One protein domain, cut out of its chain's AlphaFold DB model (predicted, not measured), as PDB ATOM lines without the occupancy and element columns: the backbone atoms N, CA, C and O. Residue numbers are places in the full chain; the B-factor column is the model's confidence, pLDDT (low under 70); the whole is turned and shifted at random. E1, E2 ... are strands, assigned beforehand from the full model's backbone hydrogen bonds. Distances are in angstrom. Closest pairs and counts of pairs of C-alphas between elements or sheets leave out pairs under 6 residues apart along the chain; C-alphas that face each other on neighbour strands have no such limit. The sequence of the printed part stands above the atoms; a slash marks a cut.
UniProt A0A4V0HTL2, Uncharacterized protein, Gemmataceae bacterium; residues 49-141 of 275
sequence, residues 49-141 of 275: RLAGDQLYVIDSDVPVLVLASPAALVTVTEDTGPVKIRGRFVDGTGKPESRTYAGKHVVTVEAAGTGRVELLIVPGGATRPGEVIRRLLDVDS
ATOM      1  N   ARG A  49      42.624 -52.234   9.216       84.12
ATOM      2  CA  ARG A  49      43.091 -52.749  10.506       84.12
ATOM      3  C   ARG A  49      44.275 -51.926  11.025       84.12
ATOM      4  O   ARG A  49      45.238 -51.730  10.290       84.12
ATOM      5  N   LEU A  50      44.211 -51.501  12.288       84.75
ATOM      6  CA  LEU A  50      45.295 -50.822  13.010       84.75
ATOM      7  C   LEU A  50      45.715 -51.682  14.208       84.75
ATOM      8  O   LEU A  50      45.007 -51.727  15.214       84.75
ATOM      9  N   ALA A  51      46.835 -52.397  14.095       85.88
ATOM     10  CA  ALA A  51      47.387 -53.177  15.206       85.88
ATOM     11  C   ALA A  51      48.174 -52.299  16.199       85.88
ATOM     12  O   ALA A  51      48.642 -51.219  15.846       85.88
ATOM     13  N   GLY A  52      48.363 -52.795  17.424       81.06
ATOM     14  CA  GLY A  52      49.029 -52.084  18.522       81.06
ATOM     15  C   GLY A  52      50.467 -51.644  18.251       81.06
ATOM     16  O   GLY A  52      50.947 -50.717  18.891       81.06
ATOM     17  N   ASP A  53      51.148 -52.277  17.295       81.88
ATOM     18  CA  ASP A  53      52.506 -51.931  16.869       81.88
ATOM     19  C   ASP A  53      52.554 -51.180  15.525       81.88
ATOM     20  O   ASP A  53      53.641 -50.996  14.969       81.88
ATOM     21  N   GLN A  54      51.397 -50.769  14.990       86.88
ATOM     22  CA  GLN A  54      51.265 -50.074  13.711       86.88
ATOM     23  C   GLN A  54      50.893 -48.598  13.876       86.88
ATOM     24  O   GLN A  54      50.152 -48.215  14.775       86.88
ATOM     25  N   LEU A  55      51.373 -47.785  12.937       86.50
ATOM     26  CA  LEU A  55      51.103 -46.357  12.821       86.50
ATOM     27  C   LEU A  55      50.197 -46.092  11.614       86.50
ATOM     28  O   LEU A  55      50.503 -46.526  10.495       86.50
ATOM     29  N   TYR A  56      49.120 -45.338  11.824       92.81
ATOM     30  CA  TYR A  56      48.361 -44.692  10.752       92.81
ATOM     31  C   TYR A  56      48.778 -43.221  10.701       92.81
ATOM     32  O   TYR A  56      48.547 -42.485  11.655       92.81
ATOM     33  N   VAL A  57      49.425 -42.794   9.616       89.19
ATOM     34  CA  VAL A  57      49.981 -41.437   9.504       89.19
ATOM     35  C   VAL A  57      49.249 -40.648   8.428       89.19
ATOM     36  O   VAL A  57      49.092 -41.120   7.301       89.19
ATOM     37  N   ILE A  58      48.819 -39.441   8.781       90.62
ATOM     38  CA  ILE A  58      48.210 -38.458   7.888       90.62
ATOM     39  C   ILE A  58      49.265 -37.392   7.606       90.62
ATOM     40  O   ILE A  58      49.781 -36.780   8.537       90.62
ATOM     41  N   ASP A  59      49.568 -37.170   6.331       90.94
ATOM     42  CA  ASP A  59      50.503 -36.143   5.866       90.94
ATOM     43  C   ASP A  59      49.727 -35.049   5.126       90.94
ATOM     44  O   ASP A  59      48.948 -35.356   4.217       90.94
ATOM     45  N   SER A  60      49.881 -33.787   5.538       85.81
ATOM     46  CA  SER A  60      49.095 -32.670   5.007       85.81
ATOM     47  C   SER A  60      49.887 -31.365   4.925       85.81
ATOM     48  O   SER A  60      50.626 -30.986   5.832       85.81
ATOM     49  N   ASP A  61      49.668 -30.609   3.849       89.31
ATOM     50  CA  ASP A  61      50.194 -29.246   3.681       89.31
ATOM     51  C   ASP A  61      49.338 -28.169   4.364       89.31
ATOM     52  O   ASP A  61      49.772 -27.021   4.501       89.31
ATOM     53  N   VAL A  62      48.124 -28.529   4.785       88.75
ATOM     54  CA  VAL A  62      47.176 -27.656   5.490       88.75
ATOM     55  C   VAL A  62      46.911 -28.193   6.897       88.75
ATOM     56  O   VAL A  62      47.007 -29.409   7.092       88.75
ATOM     57  N   PRO A  63      46.553 -27.339   7.876       87.19
ATOM     58  CA  PRO A  63      46.156 -27.809   9.199       87.19
ATOM     59  C   PRO A  63      45.037 -28.842   9.079       87.19
ATOM     60  O   PRO A  63      44.145 -28.679   8.248       87.19
ATOM     61  N   VAL A  64      45.067 -29.895   9.886       85.69
ATOM     62  CA  VAL A  64      44.029 -30.930   9.901       85.69
ATOM     63  C   VAL A  64      43.568 -31.140  11.331       85.69
ATOM     64  O   VAL A  64      44.390 -31.311  12.221       85.69
ATOM     65  N   LEU A  65      42.257 -31.128  11.553       86.38
ATOM     66  CA  LEU A  65      41.667 -31.576  12.808       86.38
ATOM     67  C   LEU A  65      41.278 -33.045  12.649       86.38
ATOM     68  O   LEU A  65      40.509 -33.386  11.748       86.38
ATOM     69  N   VAL A  66      41.785 -33.906  13.528       89.12
ATOM     70  CA  VAL A  66      41.469 -35.338  13.519       89.12
ATOM     71  C   VAL A  66      40.640 -35.680  14.751       89.12
ATOM     72  O   VAL A  66      41.100 -35.560  15.883       89.12
ATOM     73  N   LEU A  67      39.402 -36.118  14.526       84.31
ATOM     74  CA  LEU A  67      38.495 -36.571  15.577       84.31
ATOM     75  C   LEU A  67      38.311 -38.082  15.481       84.31
ATOM     76  O   LEU A  67      38.105 -38.609  14.391       84.31
ATOM     77  N   ALA A  68      38.323 -38.764  16.622       86.56
ATOM     78  CA  ALA A  68      38.077 -40.197  16.718       86.56
ATOM     79  C   ALA A  68      36.758 -40.481  17.448       86.56
ATOM     80  O   ALA A  68      36.467 -39.882  18.485       86.56
ATOM     81  N   SER A  69      35.965 -41.416  16.923       82.38
ATOM     82  CA  SER A  69      34.703 -41.851  17.524       82.38
ATOM     83  C   SER A  69      34.587 -43.381  17.524       82.38
ATOM     84  O   SER A  69      34.474 -43.975  16.451       82.38
ATOM     85  N   PRO A  70      34.608 -44.043  18.696       87.25
ATOM     86  CA  PRO A  70      34.853 -43.474  20.023       87.25
ATOM     87  C   PRO A  70      36.324 -43.053  20.217       87.25
ATOM     88  O   PRO A  70      37.241 -43.759  19.807       87.25
ATOM     89  N   ALA A  71      36.550 -41.924  20.896       74.94
ATOM     90  CA  ALA A  71      37.883 -41.326  21.040       74.94
ATOM     91  C   ALA A  71      38.884 -42.193  21.823       74.94
ATOM     92  O   ALA A  71      40.073 -42.161  21.546       74.94
ATOM     93  N   ALA A  72      38.409 -43.005  22.774       78.19
ATOM     94  CA  ALA A  72      39.264 -43.781  23.676       78.19
ATOM     95  C   ALA A  72      40.026 -44.942  23.006       78.19
ATOM     96  O   ALA A  72      40.841 -45.589  23.660       78.19
ATOM     97  N   LEU A  73      39.745 -45.254  21.737       80.56
ATOM     98  CA  LEU A  73      40.364 -46.393  21.052       80.56
ATOM     99  C   LEU A  73      41.682 -46.049  20.364       80.56
ATOM    100  O   LEU A  73      42.434 -46.965  20.028       80.56
ATOM    101  N   VAL A  74      41.980 -44.767  20.170       87.56
ATOM    102  CA  VAL A  74      43.203 -44.321  19.504       87.56
ATOM    103  C   VAL A  74      43.817 -43.126  20.214       87.56
ATOM    104  O   VAL A  74      43.107 -42.270  20.738       87.56
ATOM    105  N   THR A  75      45.141 -43.054  20.184       88.50
ATOM    106  CA  THR A  75      45.887 -41.842  20.520       88.50
ATOM    107  C   THR A  75      46.185 -41.108  19.225       88.50
ATOM    108  O   THR A  75      46.615 -41.718  18.249       88.50
ATOM    109  N   VAL A  76      45.935 -39.803  19.215       88.38
ATOM    110  CA  VAL A  76      46.213 -38.922  18.081       88.38
ATOM    111  C   VAL A  76      47.284 -37.933  18.519       88.38
ATOM    112  O   VAL A  76      47.080 -37.197  19.484       88.38
ATOM    113  N   THR A  77      48.411 -37.928  17.816       89.94
ATOM    114  CA  THR A  77      49.548 -37.038  18.070       89.94
ATOM    115  C   THR A  77      49.787 -36.181  16.838       89.94
ATOM    116  O   THR A  77      49.865 -36.705  15.728       89.94
ATOM    117  N   GLU A  78      49.897 -34.870  17.025       85.56
ATOM    118  CA  GLU A  78      50.158 -33.915  15.949       85.56
ATOM    119  C   GLU A  78      51.600 -33.409  16.024       85.56
ATOM    120  O   GLU A  78      52.057 -32.951  17.072       85.56
ATOM    121  N   ASP A  79      52.290 -33.444  14.890       84.00
ATOM    122  CA  ASP A  79      53.650 -32.959  14.706       84.00
ATOM    123  C   ASP A  79      53.698 -31.910  13.584       84.00
ATOM    124  O   ASP A  79      52.934 -31.939  12.613       84.00
ATOM    125  N   THR A  80      54.640 -30.969  13.696       88.62
ATOM    126  CA  THR A  80      54.936 -30.009  12.620       88.62
ATOM    127  C   THR A  80      56.013 -30.586  11.710       88.62
ATOM    128  O   THR A  80      57.126 -30.858  12.160       88.62
ATOM    129  N   GLY A  81      55.681 -30.781  10.435       83.81
ATOM    130  CA  GLY A  81      56.583 -31.371   9.453       83.81
ATOM    131  C   GLY A  81      57.520 -30.372   8.764       83.81
ATOM    132  O   GLY A  81      57.386 -29.156   8.936       83.81
ATOM    133  N   PRO A  82      58.492 -30.869   7.975       89.50
ATOM    134  CA  PRO A  82      58.695 -32.274   7.605       89.50
ATOM    135  C   PRO A  82      59.303 -33.124   8.735       89.50
ATOM    136  O   PRO A  82      60.242 -32.698   9.408       89.50
ATOM    137  N   VAL A  83      58.812 -34.357   8.908       87.88
ATOM    138  CA  VAL A  83      59.293 -35.301   9.939       87.88
ATOM    139  C   VAL A  83      59.678 -36.651   9.349       87.88
ATOM    140  O   VAL A  83      59.105 -37.128   8.369       87.88
ATOM    141  N   LYS A  84      60.661 -37.305   9.972       87.88
ATOM    142  CA  LYS A  84      61.040 -38.683   9.658       87.88
ATOM    143  C   LYS A  84      60.579 -39.599  10.782       87.88
ATOM    144  O   LYS A  84      61.106 -39.524  11.888       87.88
ATOM    145  N   ILE A  85      59.648 -40.493  10.475       85.50
ATOM    146  CA  ILE A  85      59.062 -41.427  11.438       85.50
ATOM    147  C   ILE A  85      59.581 -42.832  11.132       85.50
ATOM    148  O   ILE A  85      59.646 -43.258   9.975       85.50
ATOM    149  N   ARG A  86      59.981 -43.561  12.175       86.56
ATOM    150  CA  ARG A  86      60.339 -44.979  12.089       86.56
ATOM    151  C   ARG A  86      59.279 -45.795  12.810       86.56
ATOM    152  O   ARG A  86      59.093 -45.616  14.005       86.56
ATOM    153  N   GLY A  87      58.655 -46.728  12.108       83.56
ATOM    154  CA  GLY A  87      57.613 -47.573  12.679       83.56
ATOM    155  C   GLY A  87      57.164 -48.650  11.705       83.56
ATOM    156  O   GLY A  87      57.702 -48.771  10.602       83.56
ATOM    157  N   ARG A  88      56.194 -49.460  12.121       84.94
ATOM    158  CA  ARG A  88      55.420 -50.277  11.182       84.94
ATOM    159  C   ARG A  88      54.215 -49.454  10.784       84.94
ATOM    160  O   ARG A  88      53.541 -48.920  11.650       84.94
ATOM    161  N   PHE A  89      53.943 -49.351   9.497       81.31
ATOM    162  CA  PHE A  89      52.811 -48.574   9.014       81.31
ATOM    163  C   PHE A  89      51.678 -49.511   8.613       81.31
ATOM    164  O   PHE A  89      51.926 -50.623   8.137       81.31
ATOM    165  N   VAL A  90      50.443 -49.062   8.812       84.75
ATOM    166  CA  VAL A  90      49.217 -49.768   8.390       84.75
ATOM    167  C   VAL A  90      49.199 -50.121   6.900       84.75
ATOM    168  O   VAL A  90      48.651 -51.145   6.512       84.75
ATOM    169  N   ASP A  91      49.826 -49.290   6.072       81.62
ATOM    170  CA  ASP A  91      49.982 -49.440   4.623       81.62
ATOM    171  C   ASP A  91      51.391 -49.940   4.239       81.62
ATOM    172  O   ASP A  91      51.792 -49.886   3.078       81.62
ATOM    173  N   GLY A  92      52.185 -50.364   5.224       77.44
ATOM    174  CA  GLY A  92      53.551 -50.838   5.039       77.44
ATOM    175  C   GLY A  92      53.655 -52.345   4.842       77.44
ATOM    176  O   GLY A  92      52.680 -53.086   4.776       77.44
ATOM    177  N   THR A  93      54.893 -52.831   4.802       77.50
ATOM    178  CA  THR A  93      55.208 -54.253   4.562       77.50
ATOM    179  C   THR A  93      55.038 -55.154   5.796       77.50
ATOM    180  O   THR A  93      55.439 -56.318   5.782       77.50
ATOM    181  N   GLY A  94      54.511 -54.617   6.902       73.69
ATOM    182  CA  GLY A  94      54.435 -55.293   8.205       73.69
ATOM    183  C   GLY A  94      55.754 -55.324   8.993       73.69
ATOM    184  O   GLY A  94      55.776 -55.775  10.140       73.69
ATOM    185  N   LYS A  95      56.854 -54.818   8.418       82.62
ATOM    186  CA  LYS A  95      58.158 -54.664   9.080       82.62
ATOM    187  C   LYS A  95      58.429 -53.196   9.430       82.62
ATOM    188  O   LYS A  95      57.896 -52.314   8.760       82.62
ATOM    189  N   PRO A  96      59.254 -52.912  10.458       83.50
ATOM    190  CA  PRO A  96      59.633 -51.543  10.774       83.50
ATOM    191  C   PRO A  96      60.433 -50.913   9.634       83.50
ATOM    192  O   PRO A  96      61.474 -51.437   9.232       83.50
ATOM    193  N   GLU A  97      59.987 -49.757   9.170       85.94
ATOM    194  CA  GLU A  97      60.637 -48.968   8.130       85.94
ATOM    195  C   GLU A  97      60.679 -47.492   8.529       85.94
ATOM    196  O   GLU A  97      60.049 -47.067   9.496       85.94
ATOM    197  N   SER A  98      61.499 -46.709   7.835       90.31
ATOM    198  CA  SER A  98      61.612 -45.270   8.070       90.31
ATOM    199  C   SER A  98      61.036 -44.517   6.885       90.31
ATOM    200  O   SER A  98      61.526 -44.682   5.770       90.31
ATOM    201  N   ARG A  99      60.033 -43.676   7.139       84.38
ATOM    202  CA  ARG A  99      59.369 -42.843   6.133       84.38
ATOM    203  C   ARG A  99      59.569 -41.368   6.463       84.38
ATOM    204  O   ARG A  99      59.581 -40.985   7.631       84.38
ATOM    205  N   THR A 100      59.768 -40.563   5.426       89.25
ATOM    206  CA  THR A 100      59.817 -39.102   5.531       89.25
ATOM    207  C   THR A 100      58.481 -38.557   5.055       89.25
ATOM    208  O   THR A 100      58.082 -38.844   3.929       89.25
ATOM    209  N   TYR A 101      57.827 -37.778   5.907       87.50
ATOM    210  CA  TYR A 101      56.584 -37.074   5.621       87.50
ATOM    211  C   TYR A 101      56.913 -35.603   5.391       87.50
ATOM    212  O   TYR A 101      57.615 -34.987   6.200       87.50
ATOM    213  N   ALA A 102      56.512 -35.087   4.231       87.94
ATOM    214  CA  ALA A 102      56.974 -33.795   3.727       87.94
ATOM    215  C   ALA A 102      55.994 -32.655   4.015       87.94
ATOM    216  O   ALA A 102      56.395 -31.491   3.943       87.94
ATOM    217  N   GLY A 103      54.738 -32.981   4.328       83.56
ATOM    218  CA  GLY A 103      53.717 -32.003   4.654       83.56
ATOM    219  C   GLY A 103      54.053 -31.230   5.921       83.56
ATOM    220  O   GLY A 103      54.854 -31.641   6.760       83.56
ATOM    221  N   LYS A 104      53.441 -30.056   6.046       88.69
ATOM    222  CA  LYS A 104      53.647 -29.135   7.175       88.69
ATOM    223  C   LYS A 104      52.973 -29.619   8.457       88.69
ATOM    224  O   LYS A 104      53.390 -29.232   9.545       88.69
ATOM    225  N   HIS A 105      51.952 -30.457   8.321       83.19
ATOM    226  CA  HIS A 105      51.174 -31.026   9.410       83.19
ATOM    227  C   HIS A 105      51.157 -32.541   9.254       83.19
ATOM    228  O   HIS A 105      50.637 -33.063   8.266       83.19
ATOM    229  N   VAL A 106      51.726 -33.238  10.233       83.69
ATOM    230  CA  VAL A 106      51.761 -34.698  10.260       83.69
ATOM    231  C   VAL A 106      51.016 -35.164  11.496       83.69
ATOM    232  O   VAL A 106      51.314 -34.725  12.601       83.69
ATOM    233  N   VAL A 107      50.030 -36.035  11.312       87.38
ATOM    234  CA  VAL A 107      49.258 -36.604  12.420       87.38
ATOM    235  C   VAL A 107      49.497 -38.098  12.474       87.38
ATOM    236  O   VAL A 107      49.263 -38.805  11.494       87.38
ATOM    237  N   THR A 108      49.940 -38.577  13.627       88.69
ATOM    238  CA  THR A 108      50.134 -39.998  13.900       88.69
ATOM    239  C   THR A 108      48.971 -40.508  14.740       88.69
ATOM    240  O   THR A 108      48.638 -39.932  15.773       88.69
ATOM    241  N   VAL A 109      48.349 -41.593  14.288       91.12
ATOM    242  CA  VAL A 109      47.276 -42.291  14.991       91.12
ATOM    243  C   VAL A 109      47.780 -43.672  15.401       91.12
ATOM    244  O   VAL A 109      48.191 -44.474  14.556       91.12
ATOM    245  N   GLU A 110      47.729 -43.938  16.702       88.38
ATOM    246  CA  GLU A 110      48.191 -45.171  17.345       88.38
ATOM    247  C   GLU A 110      47.035 -45.848  18.080       88.38
ATOM    248  O   GLU A 110      46.097 -45.191  18.534       88.38
ATOM    249  N   ALA A 111      47.084 -47.171  18.220       85.25
ATOM    250  CA  ALA A 111      46.068 -47.893  18.974       85.25
ATOM    251  C   ALA A 111      46.191 -47.609  20.483       85.25
ATOM    252  O   ALA A 111      47.244 -47.827  21.078       85.25
ATOM    253  N   ALA A 112      45.090 -47.196  21.113       82.44
ATOM    254  CA  ALA A 112      44.984 -47.023  22.566       82.44
ATOM    255  C   ALA A 112      44.018 -48.032  23.216       82.44
ATOM    256  O   ALA A 112      44.104 -48.301  24.413       82.44
ATOM    257  N   GLY A 113      43.118 -48.619  22.422       78.62
ATOM    258  CA  GLY A 113      42.187 -49.664  22.838       78.62
ATOM    259  C   GLY A 113      41.828 -50.594  21.679       78.62
ATOM    260  O   GLY A 113      42.364 -50.482  20.579       78.62
ATOM    261  N   THR A 114      40.925 -51.543  21.920       81.75
ATOM    262  CA  THR A 114      40.475 -52.500  20.897       81.75
ATOM    263  C   THR A 114      39.012 -52.256  20.555       81.75
ATOM    264  O   THR A 114      38.167 -52.160  21.444       81.75
ATOM    265  N   GLY A 115      38.703 -52.170  19.263       80.25
ATOM    266  CA  GLY A 115      37.351 -51.934  18.766       80.25
ATOM    267  C   GLY A 115      37.332 -51.175  17.443       80.25
ATOM    268  O   GLY A 115      38.369 -50.810  16.894       80.25
ATOM    269  N   ARG A 116      36.131 -50.927  16.925       83.81
ATOM    270  CA  ARG A 116      35.936 -50.136  15.708       83.81
ATOM    271  C   ARG A 116      35.903 -48.650  16.044       83.81
ATOM    272  O   ARG A 116      35.136 -48.246  16.917       83.81
ATOM    273  N   VAL A 117      36.678 -47.855  15.316       86.69
ATOM    274  CA  VAL A 117      36.702 -46.392  15.423       86.69
ATOM    275  C   VAL A 117      36.492 -45.763  14.052       86.69
ATOM    276  O   VAL A 117      36.993 -46.246  13.037       86.69
ATOM    277  N   GLU A 118      35.739 -44.675  14.014       88.44
ATOM    278  CA  GLU A 118      35.672 -43.784  12.867       88.44
ATOM    279  C   GLU A 118      36.551 -42.558  13.121       88.44
ATOM    280  O   GLU A 118      36.389 -41.872  14.131       88.44
ATOM    281  N   LEU A 119      37.462 -42.276  12.191       87.00
ATOM    282  CA  LEU A 119      38.179 -41.013  12.120       87.00
ATOM    283  C   LEU A 119      37.432 -40.044  11.206       87.00
ATOM    284  O   LEU A 119      37.080 -40.384  10.073       87.00
ATOM    285  N   LEU A 120      37.249 -38.823  11.692       85.88
ATOM    286  CA  LEU A 120      36.806 -37.672  10.920       85.88
ATOM    287  C   LEU A 120      38.004 -36.735  10.785       85.88
ATOM    288  O   LEU A 120      38.446 -36.136  11.764       85.88
ATOM    289  N   ILE A 121      38.543 -36.643   9.576       89.00
ATOM    290  CA  ILE A 121      39.701 -35.812   9.255       89.00
ATOM    291  C   ILE A 121      39.165 -34.571   8.544       89.00
ATOM    292  O   ILE A 121      38.605 -34.665   7.448       89.00
ATOM    293  N   VAL A 122      39.298 -33.419   9.194       88.00
ATOM    294  CA  VAL A 122      38.750 -32.137   8.746       88.00
ATOM    295  C   VAL A 122      39.907 -31.219   8.346       88.00
ATOM    296  O   VAL A 122      40.600 -30.699   9.223       88.00
ATOM    297  N   PRO A 123      40.146 -31.004   7.041       88.06
ATOM    298  CA  PRO A 123      41.134 -30.034   6.584       88.06
ATOM    299  C   PRO A 123      40.766 -28.603   6.992       88.06
ATOM    300  O   PRO A 123      39.596 -28.215   7.007       88.06
ATOM    301  N   GLY A 124      41.775 -27.790   7.287       84.88
ATOM    302  CA  GLY A 124      41.629 -26.375   7.594       84.88
ATOM    303  C   GLY A 124      40.984 -25.635   6.425       84.88
ATOM    304  O   GLY A 124      41.475 -25.686   5.300       84.88
ATOM    305  N   GLY A 125      39.871 -24.955   6.699       80.81
ATOM    306  CA  GLY A 125      39.062 -24.293   5.675       80.81
ATOM    307  C   GLY A 125      37.941 -25.158   5.090       80.81
ATOM    308  O   GLY A 125      37.240 -24.678   4.201       80.81
ATOM    309  N   ALA A 126      37.729 -26.383   5.590       82.81
ATOM    310  CA  ALA A 126      36.575 -27.185   5.204       82.81
ATOM    311  C   ALA A 126      35.261 -26.476   5.580       82.81
ATOM    312  O   ALA A 126      35.050 -26.086   6.730       82.81
ATOM    313  N   THR A 127      34.364 -26.319   4.607       82.81
ATOM    314  CA  THR A 127      33.060 -25.643   4.792       82.81
ATOM    315  C   THR A 127      31.872 -26.527   4.436       82.81
ATOM    316  O   THR A 127      30.725 -26.158   4.694       82.81
ATOM    317  N   ARG A 128      32.124 -27.704   3.854       75.00
ATOM    318  CA  ARG A 128      31.080 -28.641   3.427       75.00
ATOM    319  C   ARG A 128      31.344 -30.041   3.975       75.00
ATOM    320  O   ARG A 128      32.495 -30.464   4.023       75.00
ATOM    321  N   PRO A 129      30.295 -30.824   4.282       67.00
ATOM    322  CA  PRO A 129      30.460 -32.190   4.782       67.00
ATOM    323  C   PRO A 129      31.267 -33.116   3.861       67.00
ATOM    324  O   PRO A 129      31.963 -33.995   4.348       67.00
ATOM    325  N   GLY A 130      31.201 -32.918   2.539       75.88
ATOM    326  CA  GLY A 130      31.960 -33.721   1.570       75.88
ATOM    327  C   GLY A 130      33.473 -33.473   1.575       75.88
ATOM    328  O   GLY A 130      34.207 -34.245   0.971       75.88
ATOM    329  N   GLU A 131      33.938 -32.417   2.247       73.00
ATOM    330  CA  GLU A 131      35.365 -32.102   2.422       73.00
ATOM    331  C   GLU A 131      35.950 -32.805   3.659       73.00
ATOM    332  O   GLU A 131      37.167 -32.852   3.830       73.00
ATOM    333  N   VAL A 132      35.090 -33.383   4.509       78.75
ATOM    334  CA  VAL A 132      35.497 -34.201   5.653       78.75
ATOM    335  C   VAL A 132      35.818 -35.606   5.166       78.75
ATOM    336  O   VAL A 132      34.963 -36.316   4.631       78.75
ATOM    337  N   ILE A 133      37.054 -36.035   5.395       84.25
ATOM    338  CA  ILE A 133      37.491 -37.384   5.056       84.25
ATOM    339  C   ILE A 133      37.106 -38.301   6.218       84.25
ATOM    340  O   ILE A 133      37.505 -38.085   7.360       84.25
ATOM    341  N   ARG A 134      36.327 -39.341   5.919       85.00
ATOM    342  CA  ARG A 134      35.903 -40.356   6.890       85.00
ATOM    343  C   ARG A 134      36.730 -41.615   6.701       85.00
ATOM    344  O   ARG A 134      36.845 -42.111   5.579       85.00
ATOM    345  N   ARG A 135      37.289 -42.149   7.783       84.19
ATOM    346  CA  ARG A 135      38.080 -43.384   7.743       84.19
ATOM    347  C   ARG A 135      37.645 -44.325   8.856       84.19
ATOM    348  O   ARG A 135      37.759 -43.989  10.026       84.19
ATOM    349  N   LEU A 136      37.171 -45.512   8.489       83.88
ATOM    350  CA  LEU A 136      36.868 -46.576   9.445       83.88
ATOM    351  C   LEU A 136      38.124 -47.400   9.715       83.88
ATOM    352  O   LEU A 136      38.729 -47.919   8.770       83.88
ATOM    353  N   LEU A 137      38.482 -47.536  10.990       83.75
ATOM    354  CA  LEU A 137      39.566 -48.392  11.452       83.75
ATOM    355  C   LEU A 137      39.031 -49.484  12.389       83.75
ATOM    356  O   LEU A 137      38.228 -49.209  13.282       83.75
ATOM    357  N   ASP A 138      39.507 -50.715  12.206       83.06
ATOM    358  CA  ASP A 138      39.346 -51.801  13.180       83.06
ATOM    359  C   ASP A 138      40.637 -51.893  14.006       83.06
ATOM    360  O   ASP A 138      41.660 -52.408  13.542       83.06
ATOM    361  N   VAL A 139      40.600 -51.336  15.217       83.50
ATOM    362  CA  VAL A 139      41.765 -51.169  16.092       83.50
ATOM    363  C   VAL A 139      41.941 -52.389  16.978       83.50
ATOM    364  O   VAL A 139      40.989 -52.875  17.595       83.50
ATOM    365  N   ASP A 140      43.175 -52.859  17.077       84.56
ATOM    366  CA  ASP A 140      43.574 -53.913  17.995       84.56
ATOM    367  C   ASP A 140      44.841 -53.511  18.747       84.56
ATOM    368  O   ASP A 140      45.955 -53.789  18.309       84.56
ATOM    369  N   SER A 141      44.660 -52.854  19.891       71.44
ATOM    370  CA  SER A 141      45.746 -52.418  20.781       71.44
ATOM    371  C   SER A 141      46.585 -53.550  21.386       71.44
ATOM    372  O   SER A 141      47.652 -53.287  21.934       71.44
TER     373      SER A 141
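Overview. This is residues 49 to 141 of the 275 residues of an uncharacterized protein of Gemmataceae bacterium (UniProt A0A4V0HTL2). Two strongly twisted sheets make a sandwich, stacked only partly face to face: E4, E7, E2, E5, E6 in that order, and E1, E9, E8, E3. The hairpin E5 and E6 reaches out beyond the smaller sheet. The 93 printed residues have nine named strands, E1 to E9 along the chain, and no named helix; both sheets are mixed, and the class is all strand. The whole is compact, with a radius of gyration of the C-alphas of 13.0 A and spans of 38 by 30 by 18 A.

Arrangement. Start at E1, residues 49 to 51, parallel to its neighbour E9, residues 133 to 140; N 50 and O 138 are 3.0 A apart. Next, E2, residues 54 to 60, is antiparallel to E7, residues 105 to 111, with N 58 and O 107 at 2.8 A. Its residues 54 to 55 pair with E5, residues 83 to 89, in parallel, with N 55 and O 88 at 2.8 A. E3, residues 64 to 69, is antiparallel to E8, residues 114 to 123; look at N 67 and O 120, 2.9 A. The edge strand E4, residues 74 to 80, is antiparallel to E7, with N 77 and O 108 at 2.9 A. E5 and E6, residues 97 to 101, form a hairpin, with N 85 and O 99 at 2.9 A. E8 and E9 form another, with N 119 and O 135 at 2.8 A. Between the sheets, the closest C-alphas of E7 and E9 are those of Ala 111 and Val 139, 6.1 A.

Along the chain. Find C-alpha 49 at (43.091, -52.749, 10.506), where E1 begins. E8 runs 26.6 A from C-alpha 114 at (40.475, -52.500, 20.897). E9 runs 21.9 A and ends at C-alpha 140, (43.574, -53.913, 17.995).

Size, cuts and confidence. The C-alphas of Lys 95 and Thr 127 are farthest apart, 38.6 A. The printed part has no cut and no long link; residue 129 alone has pLDDT under 70.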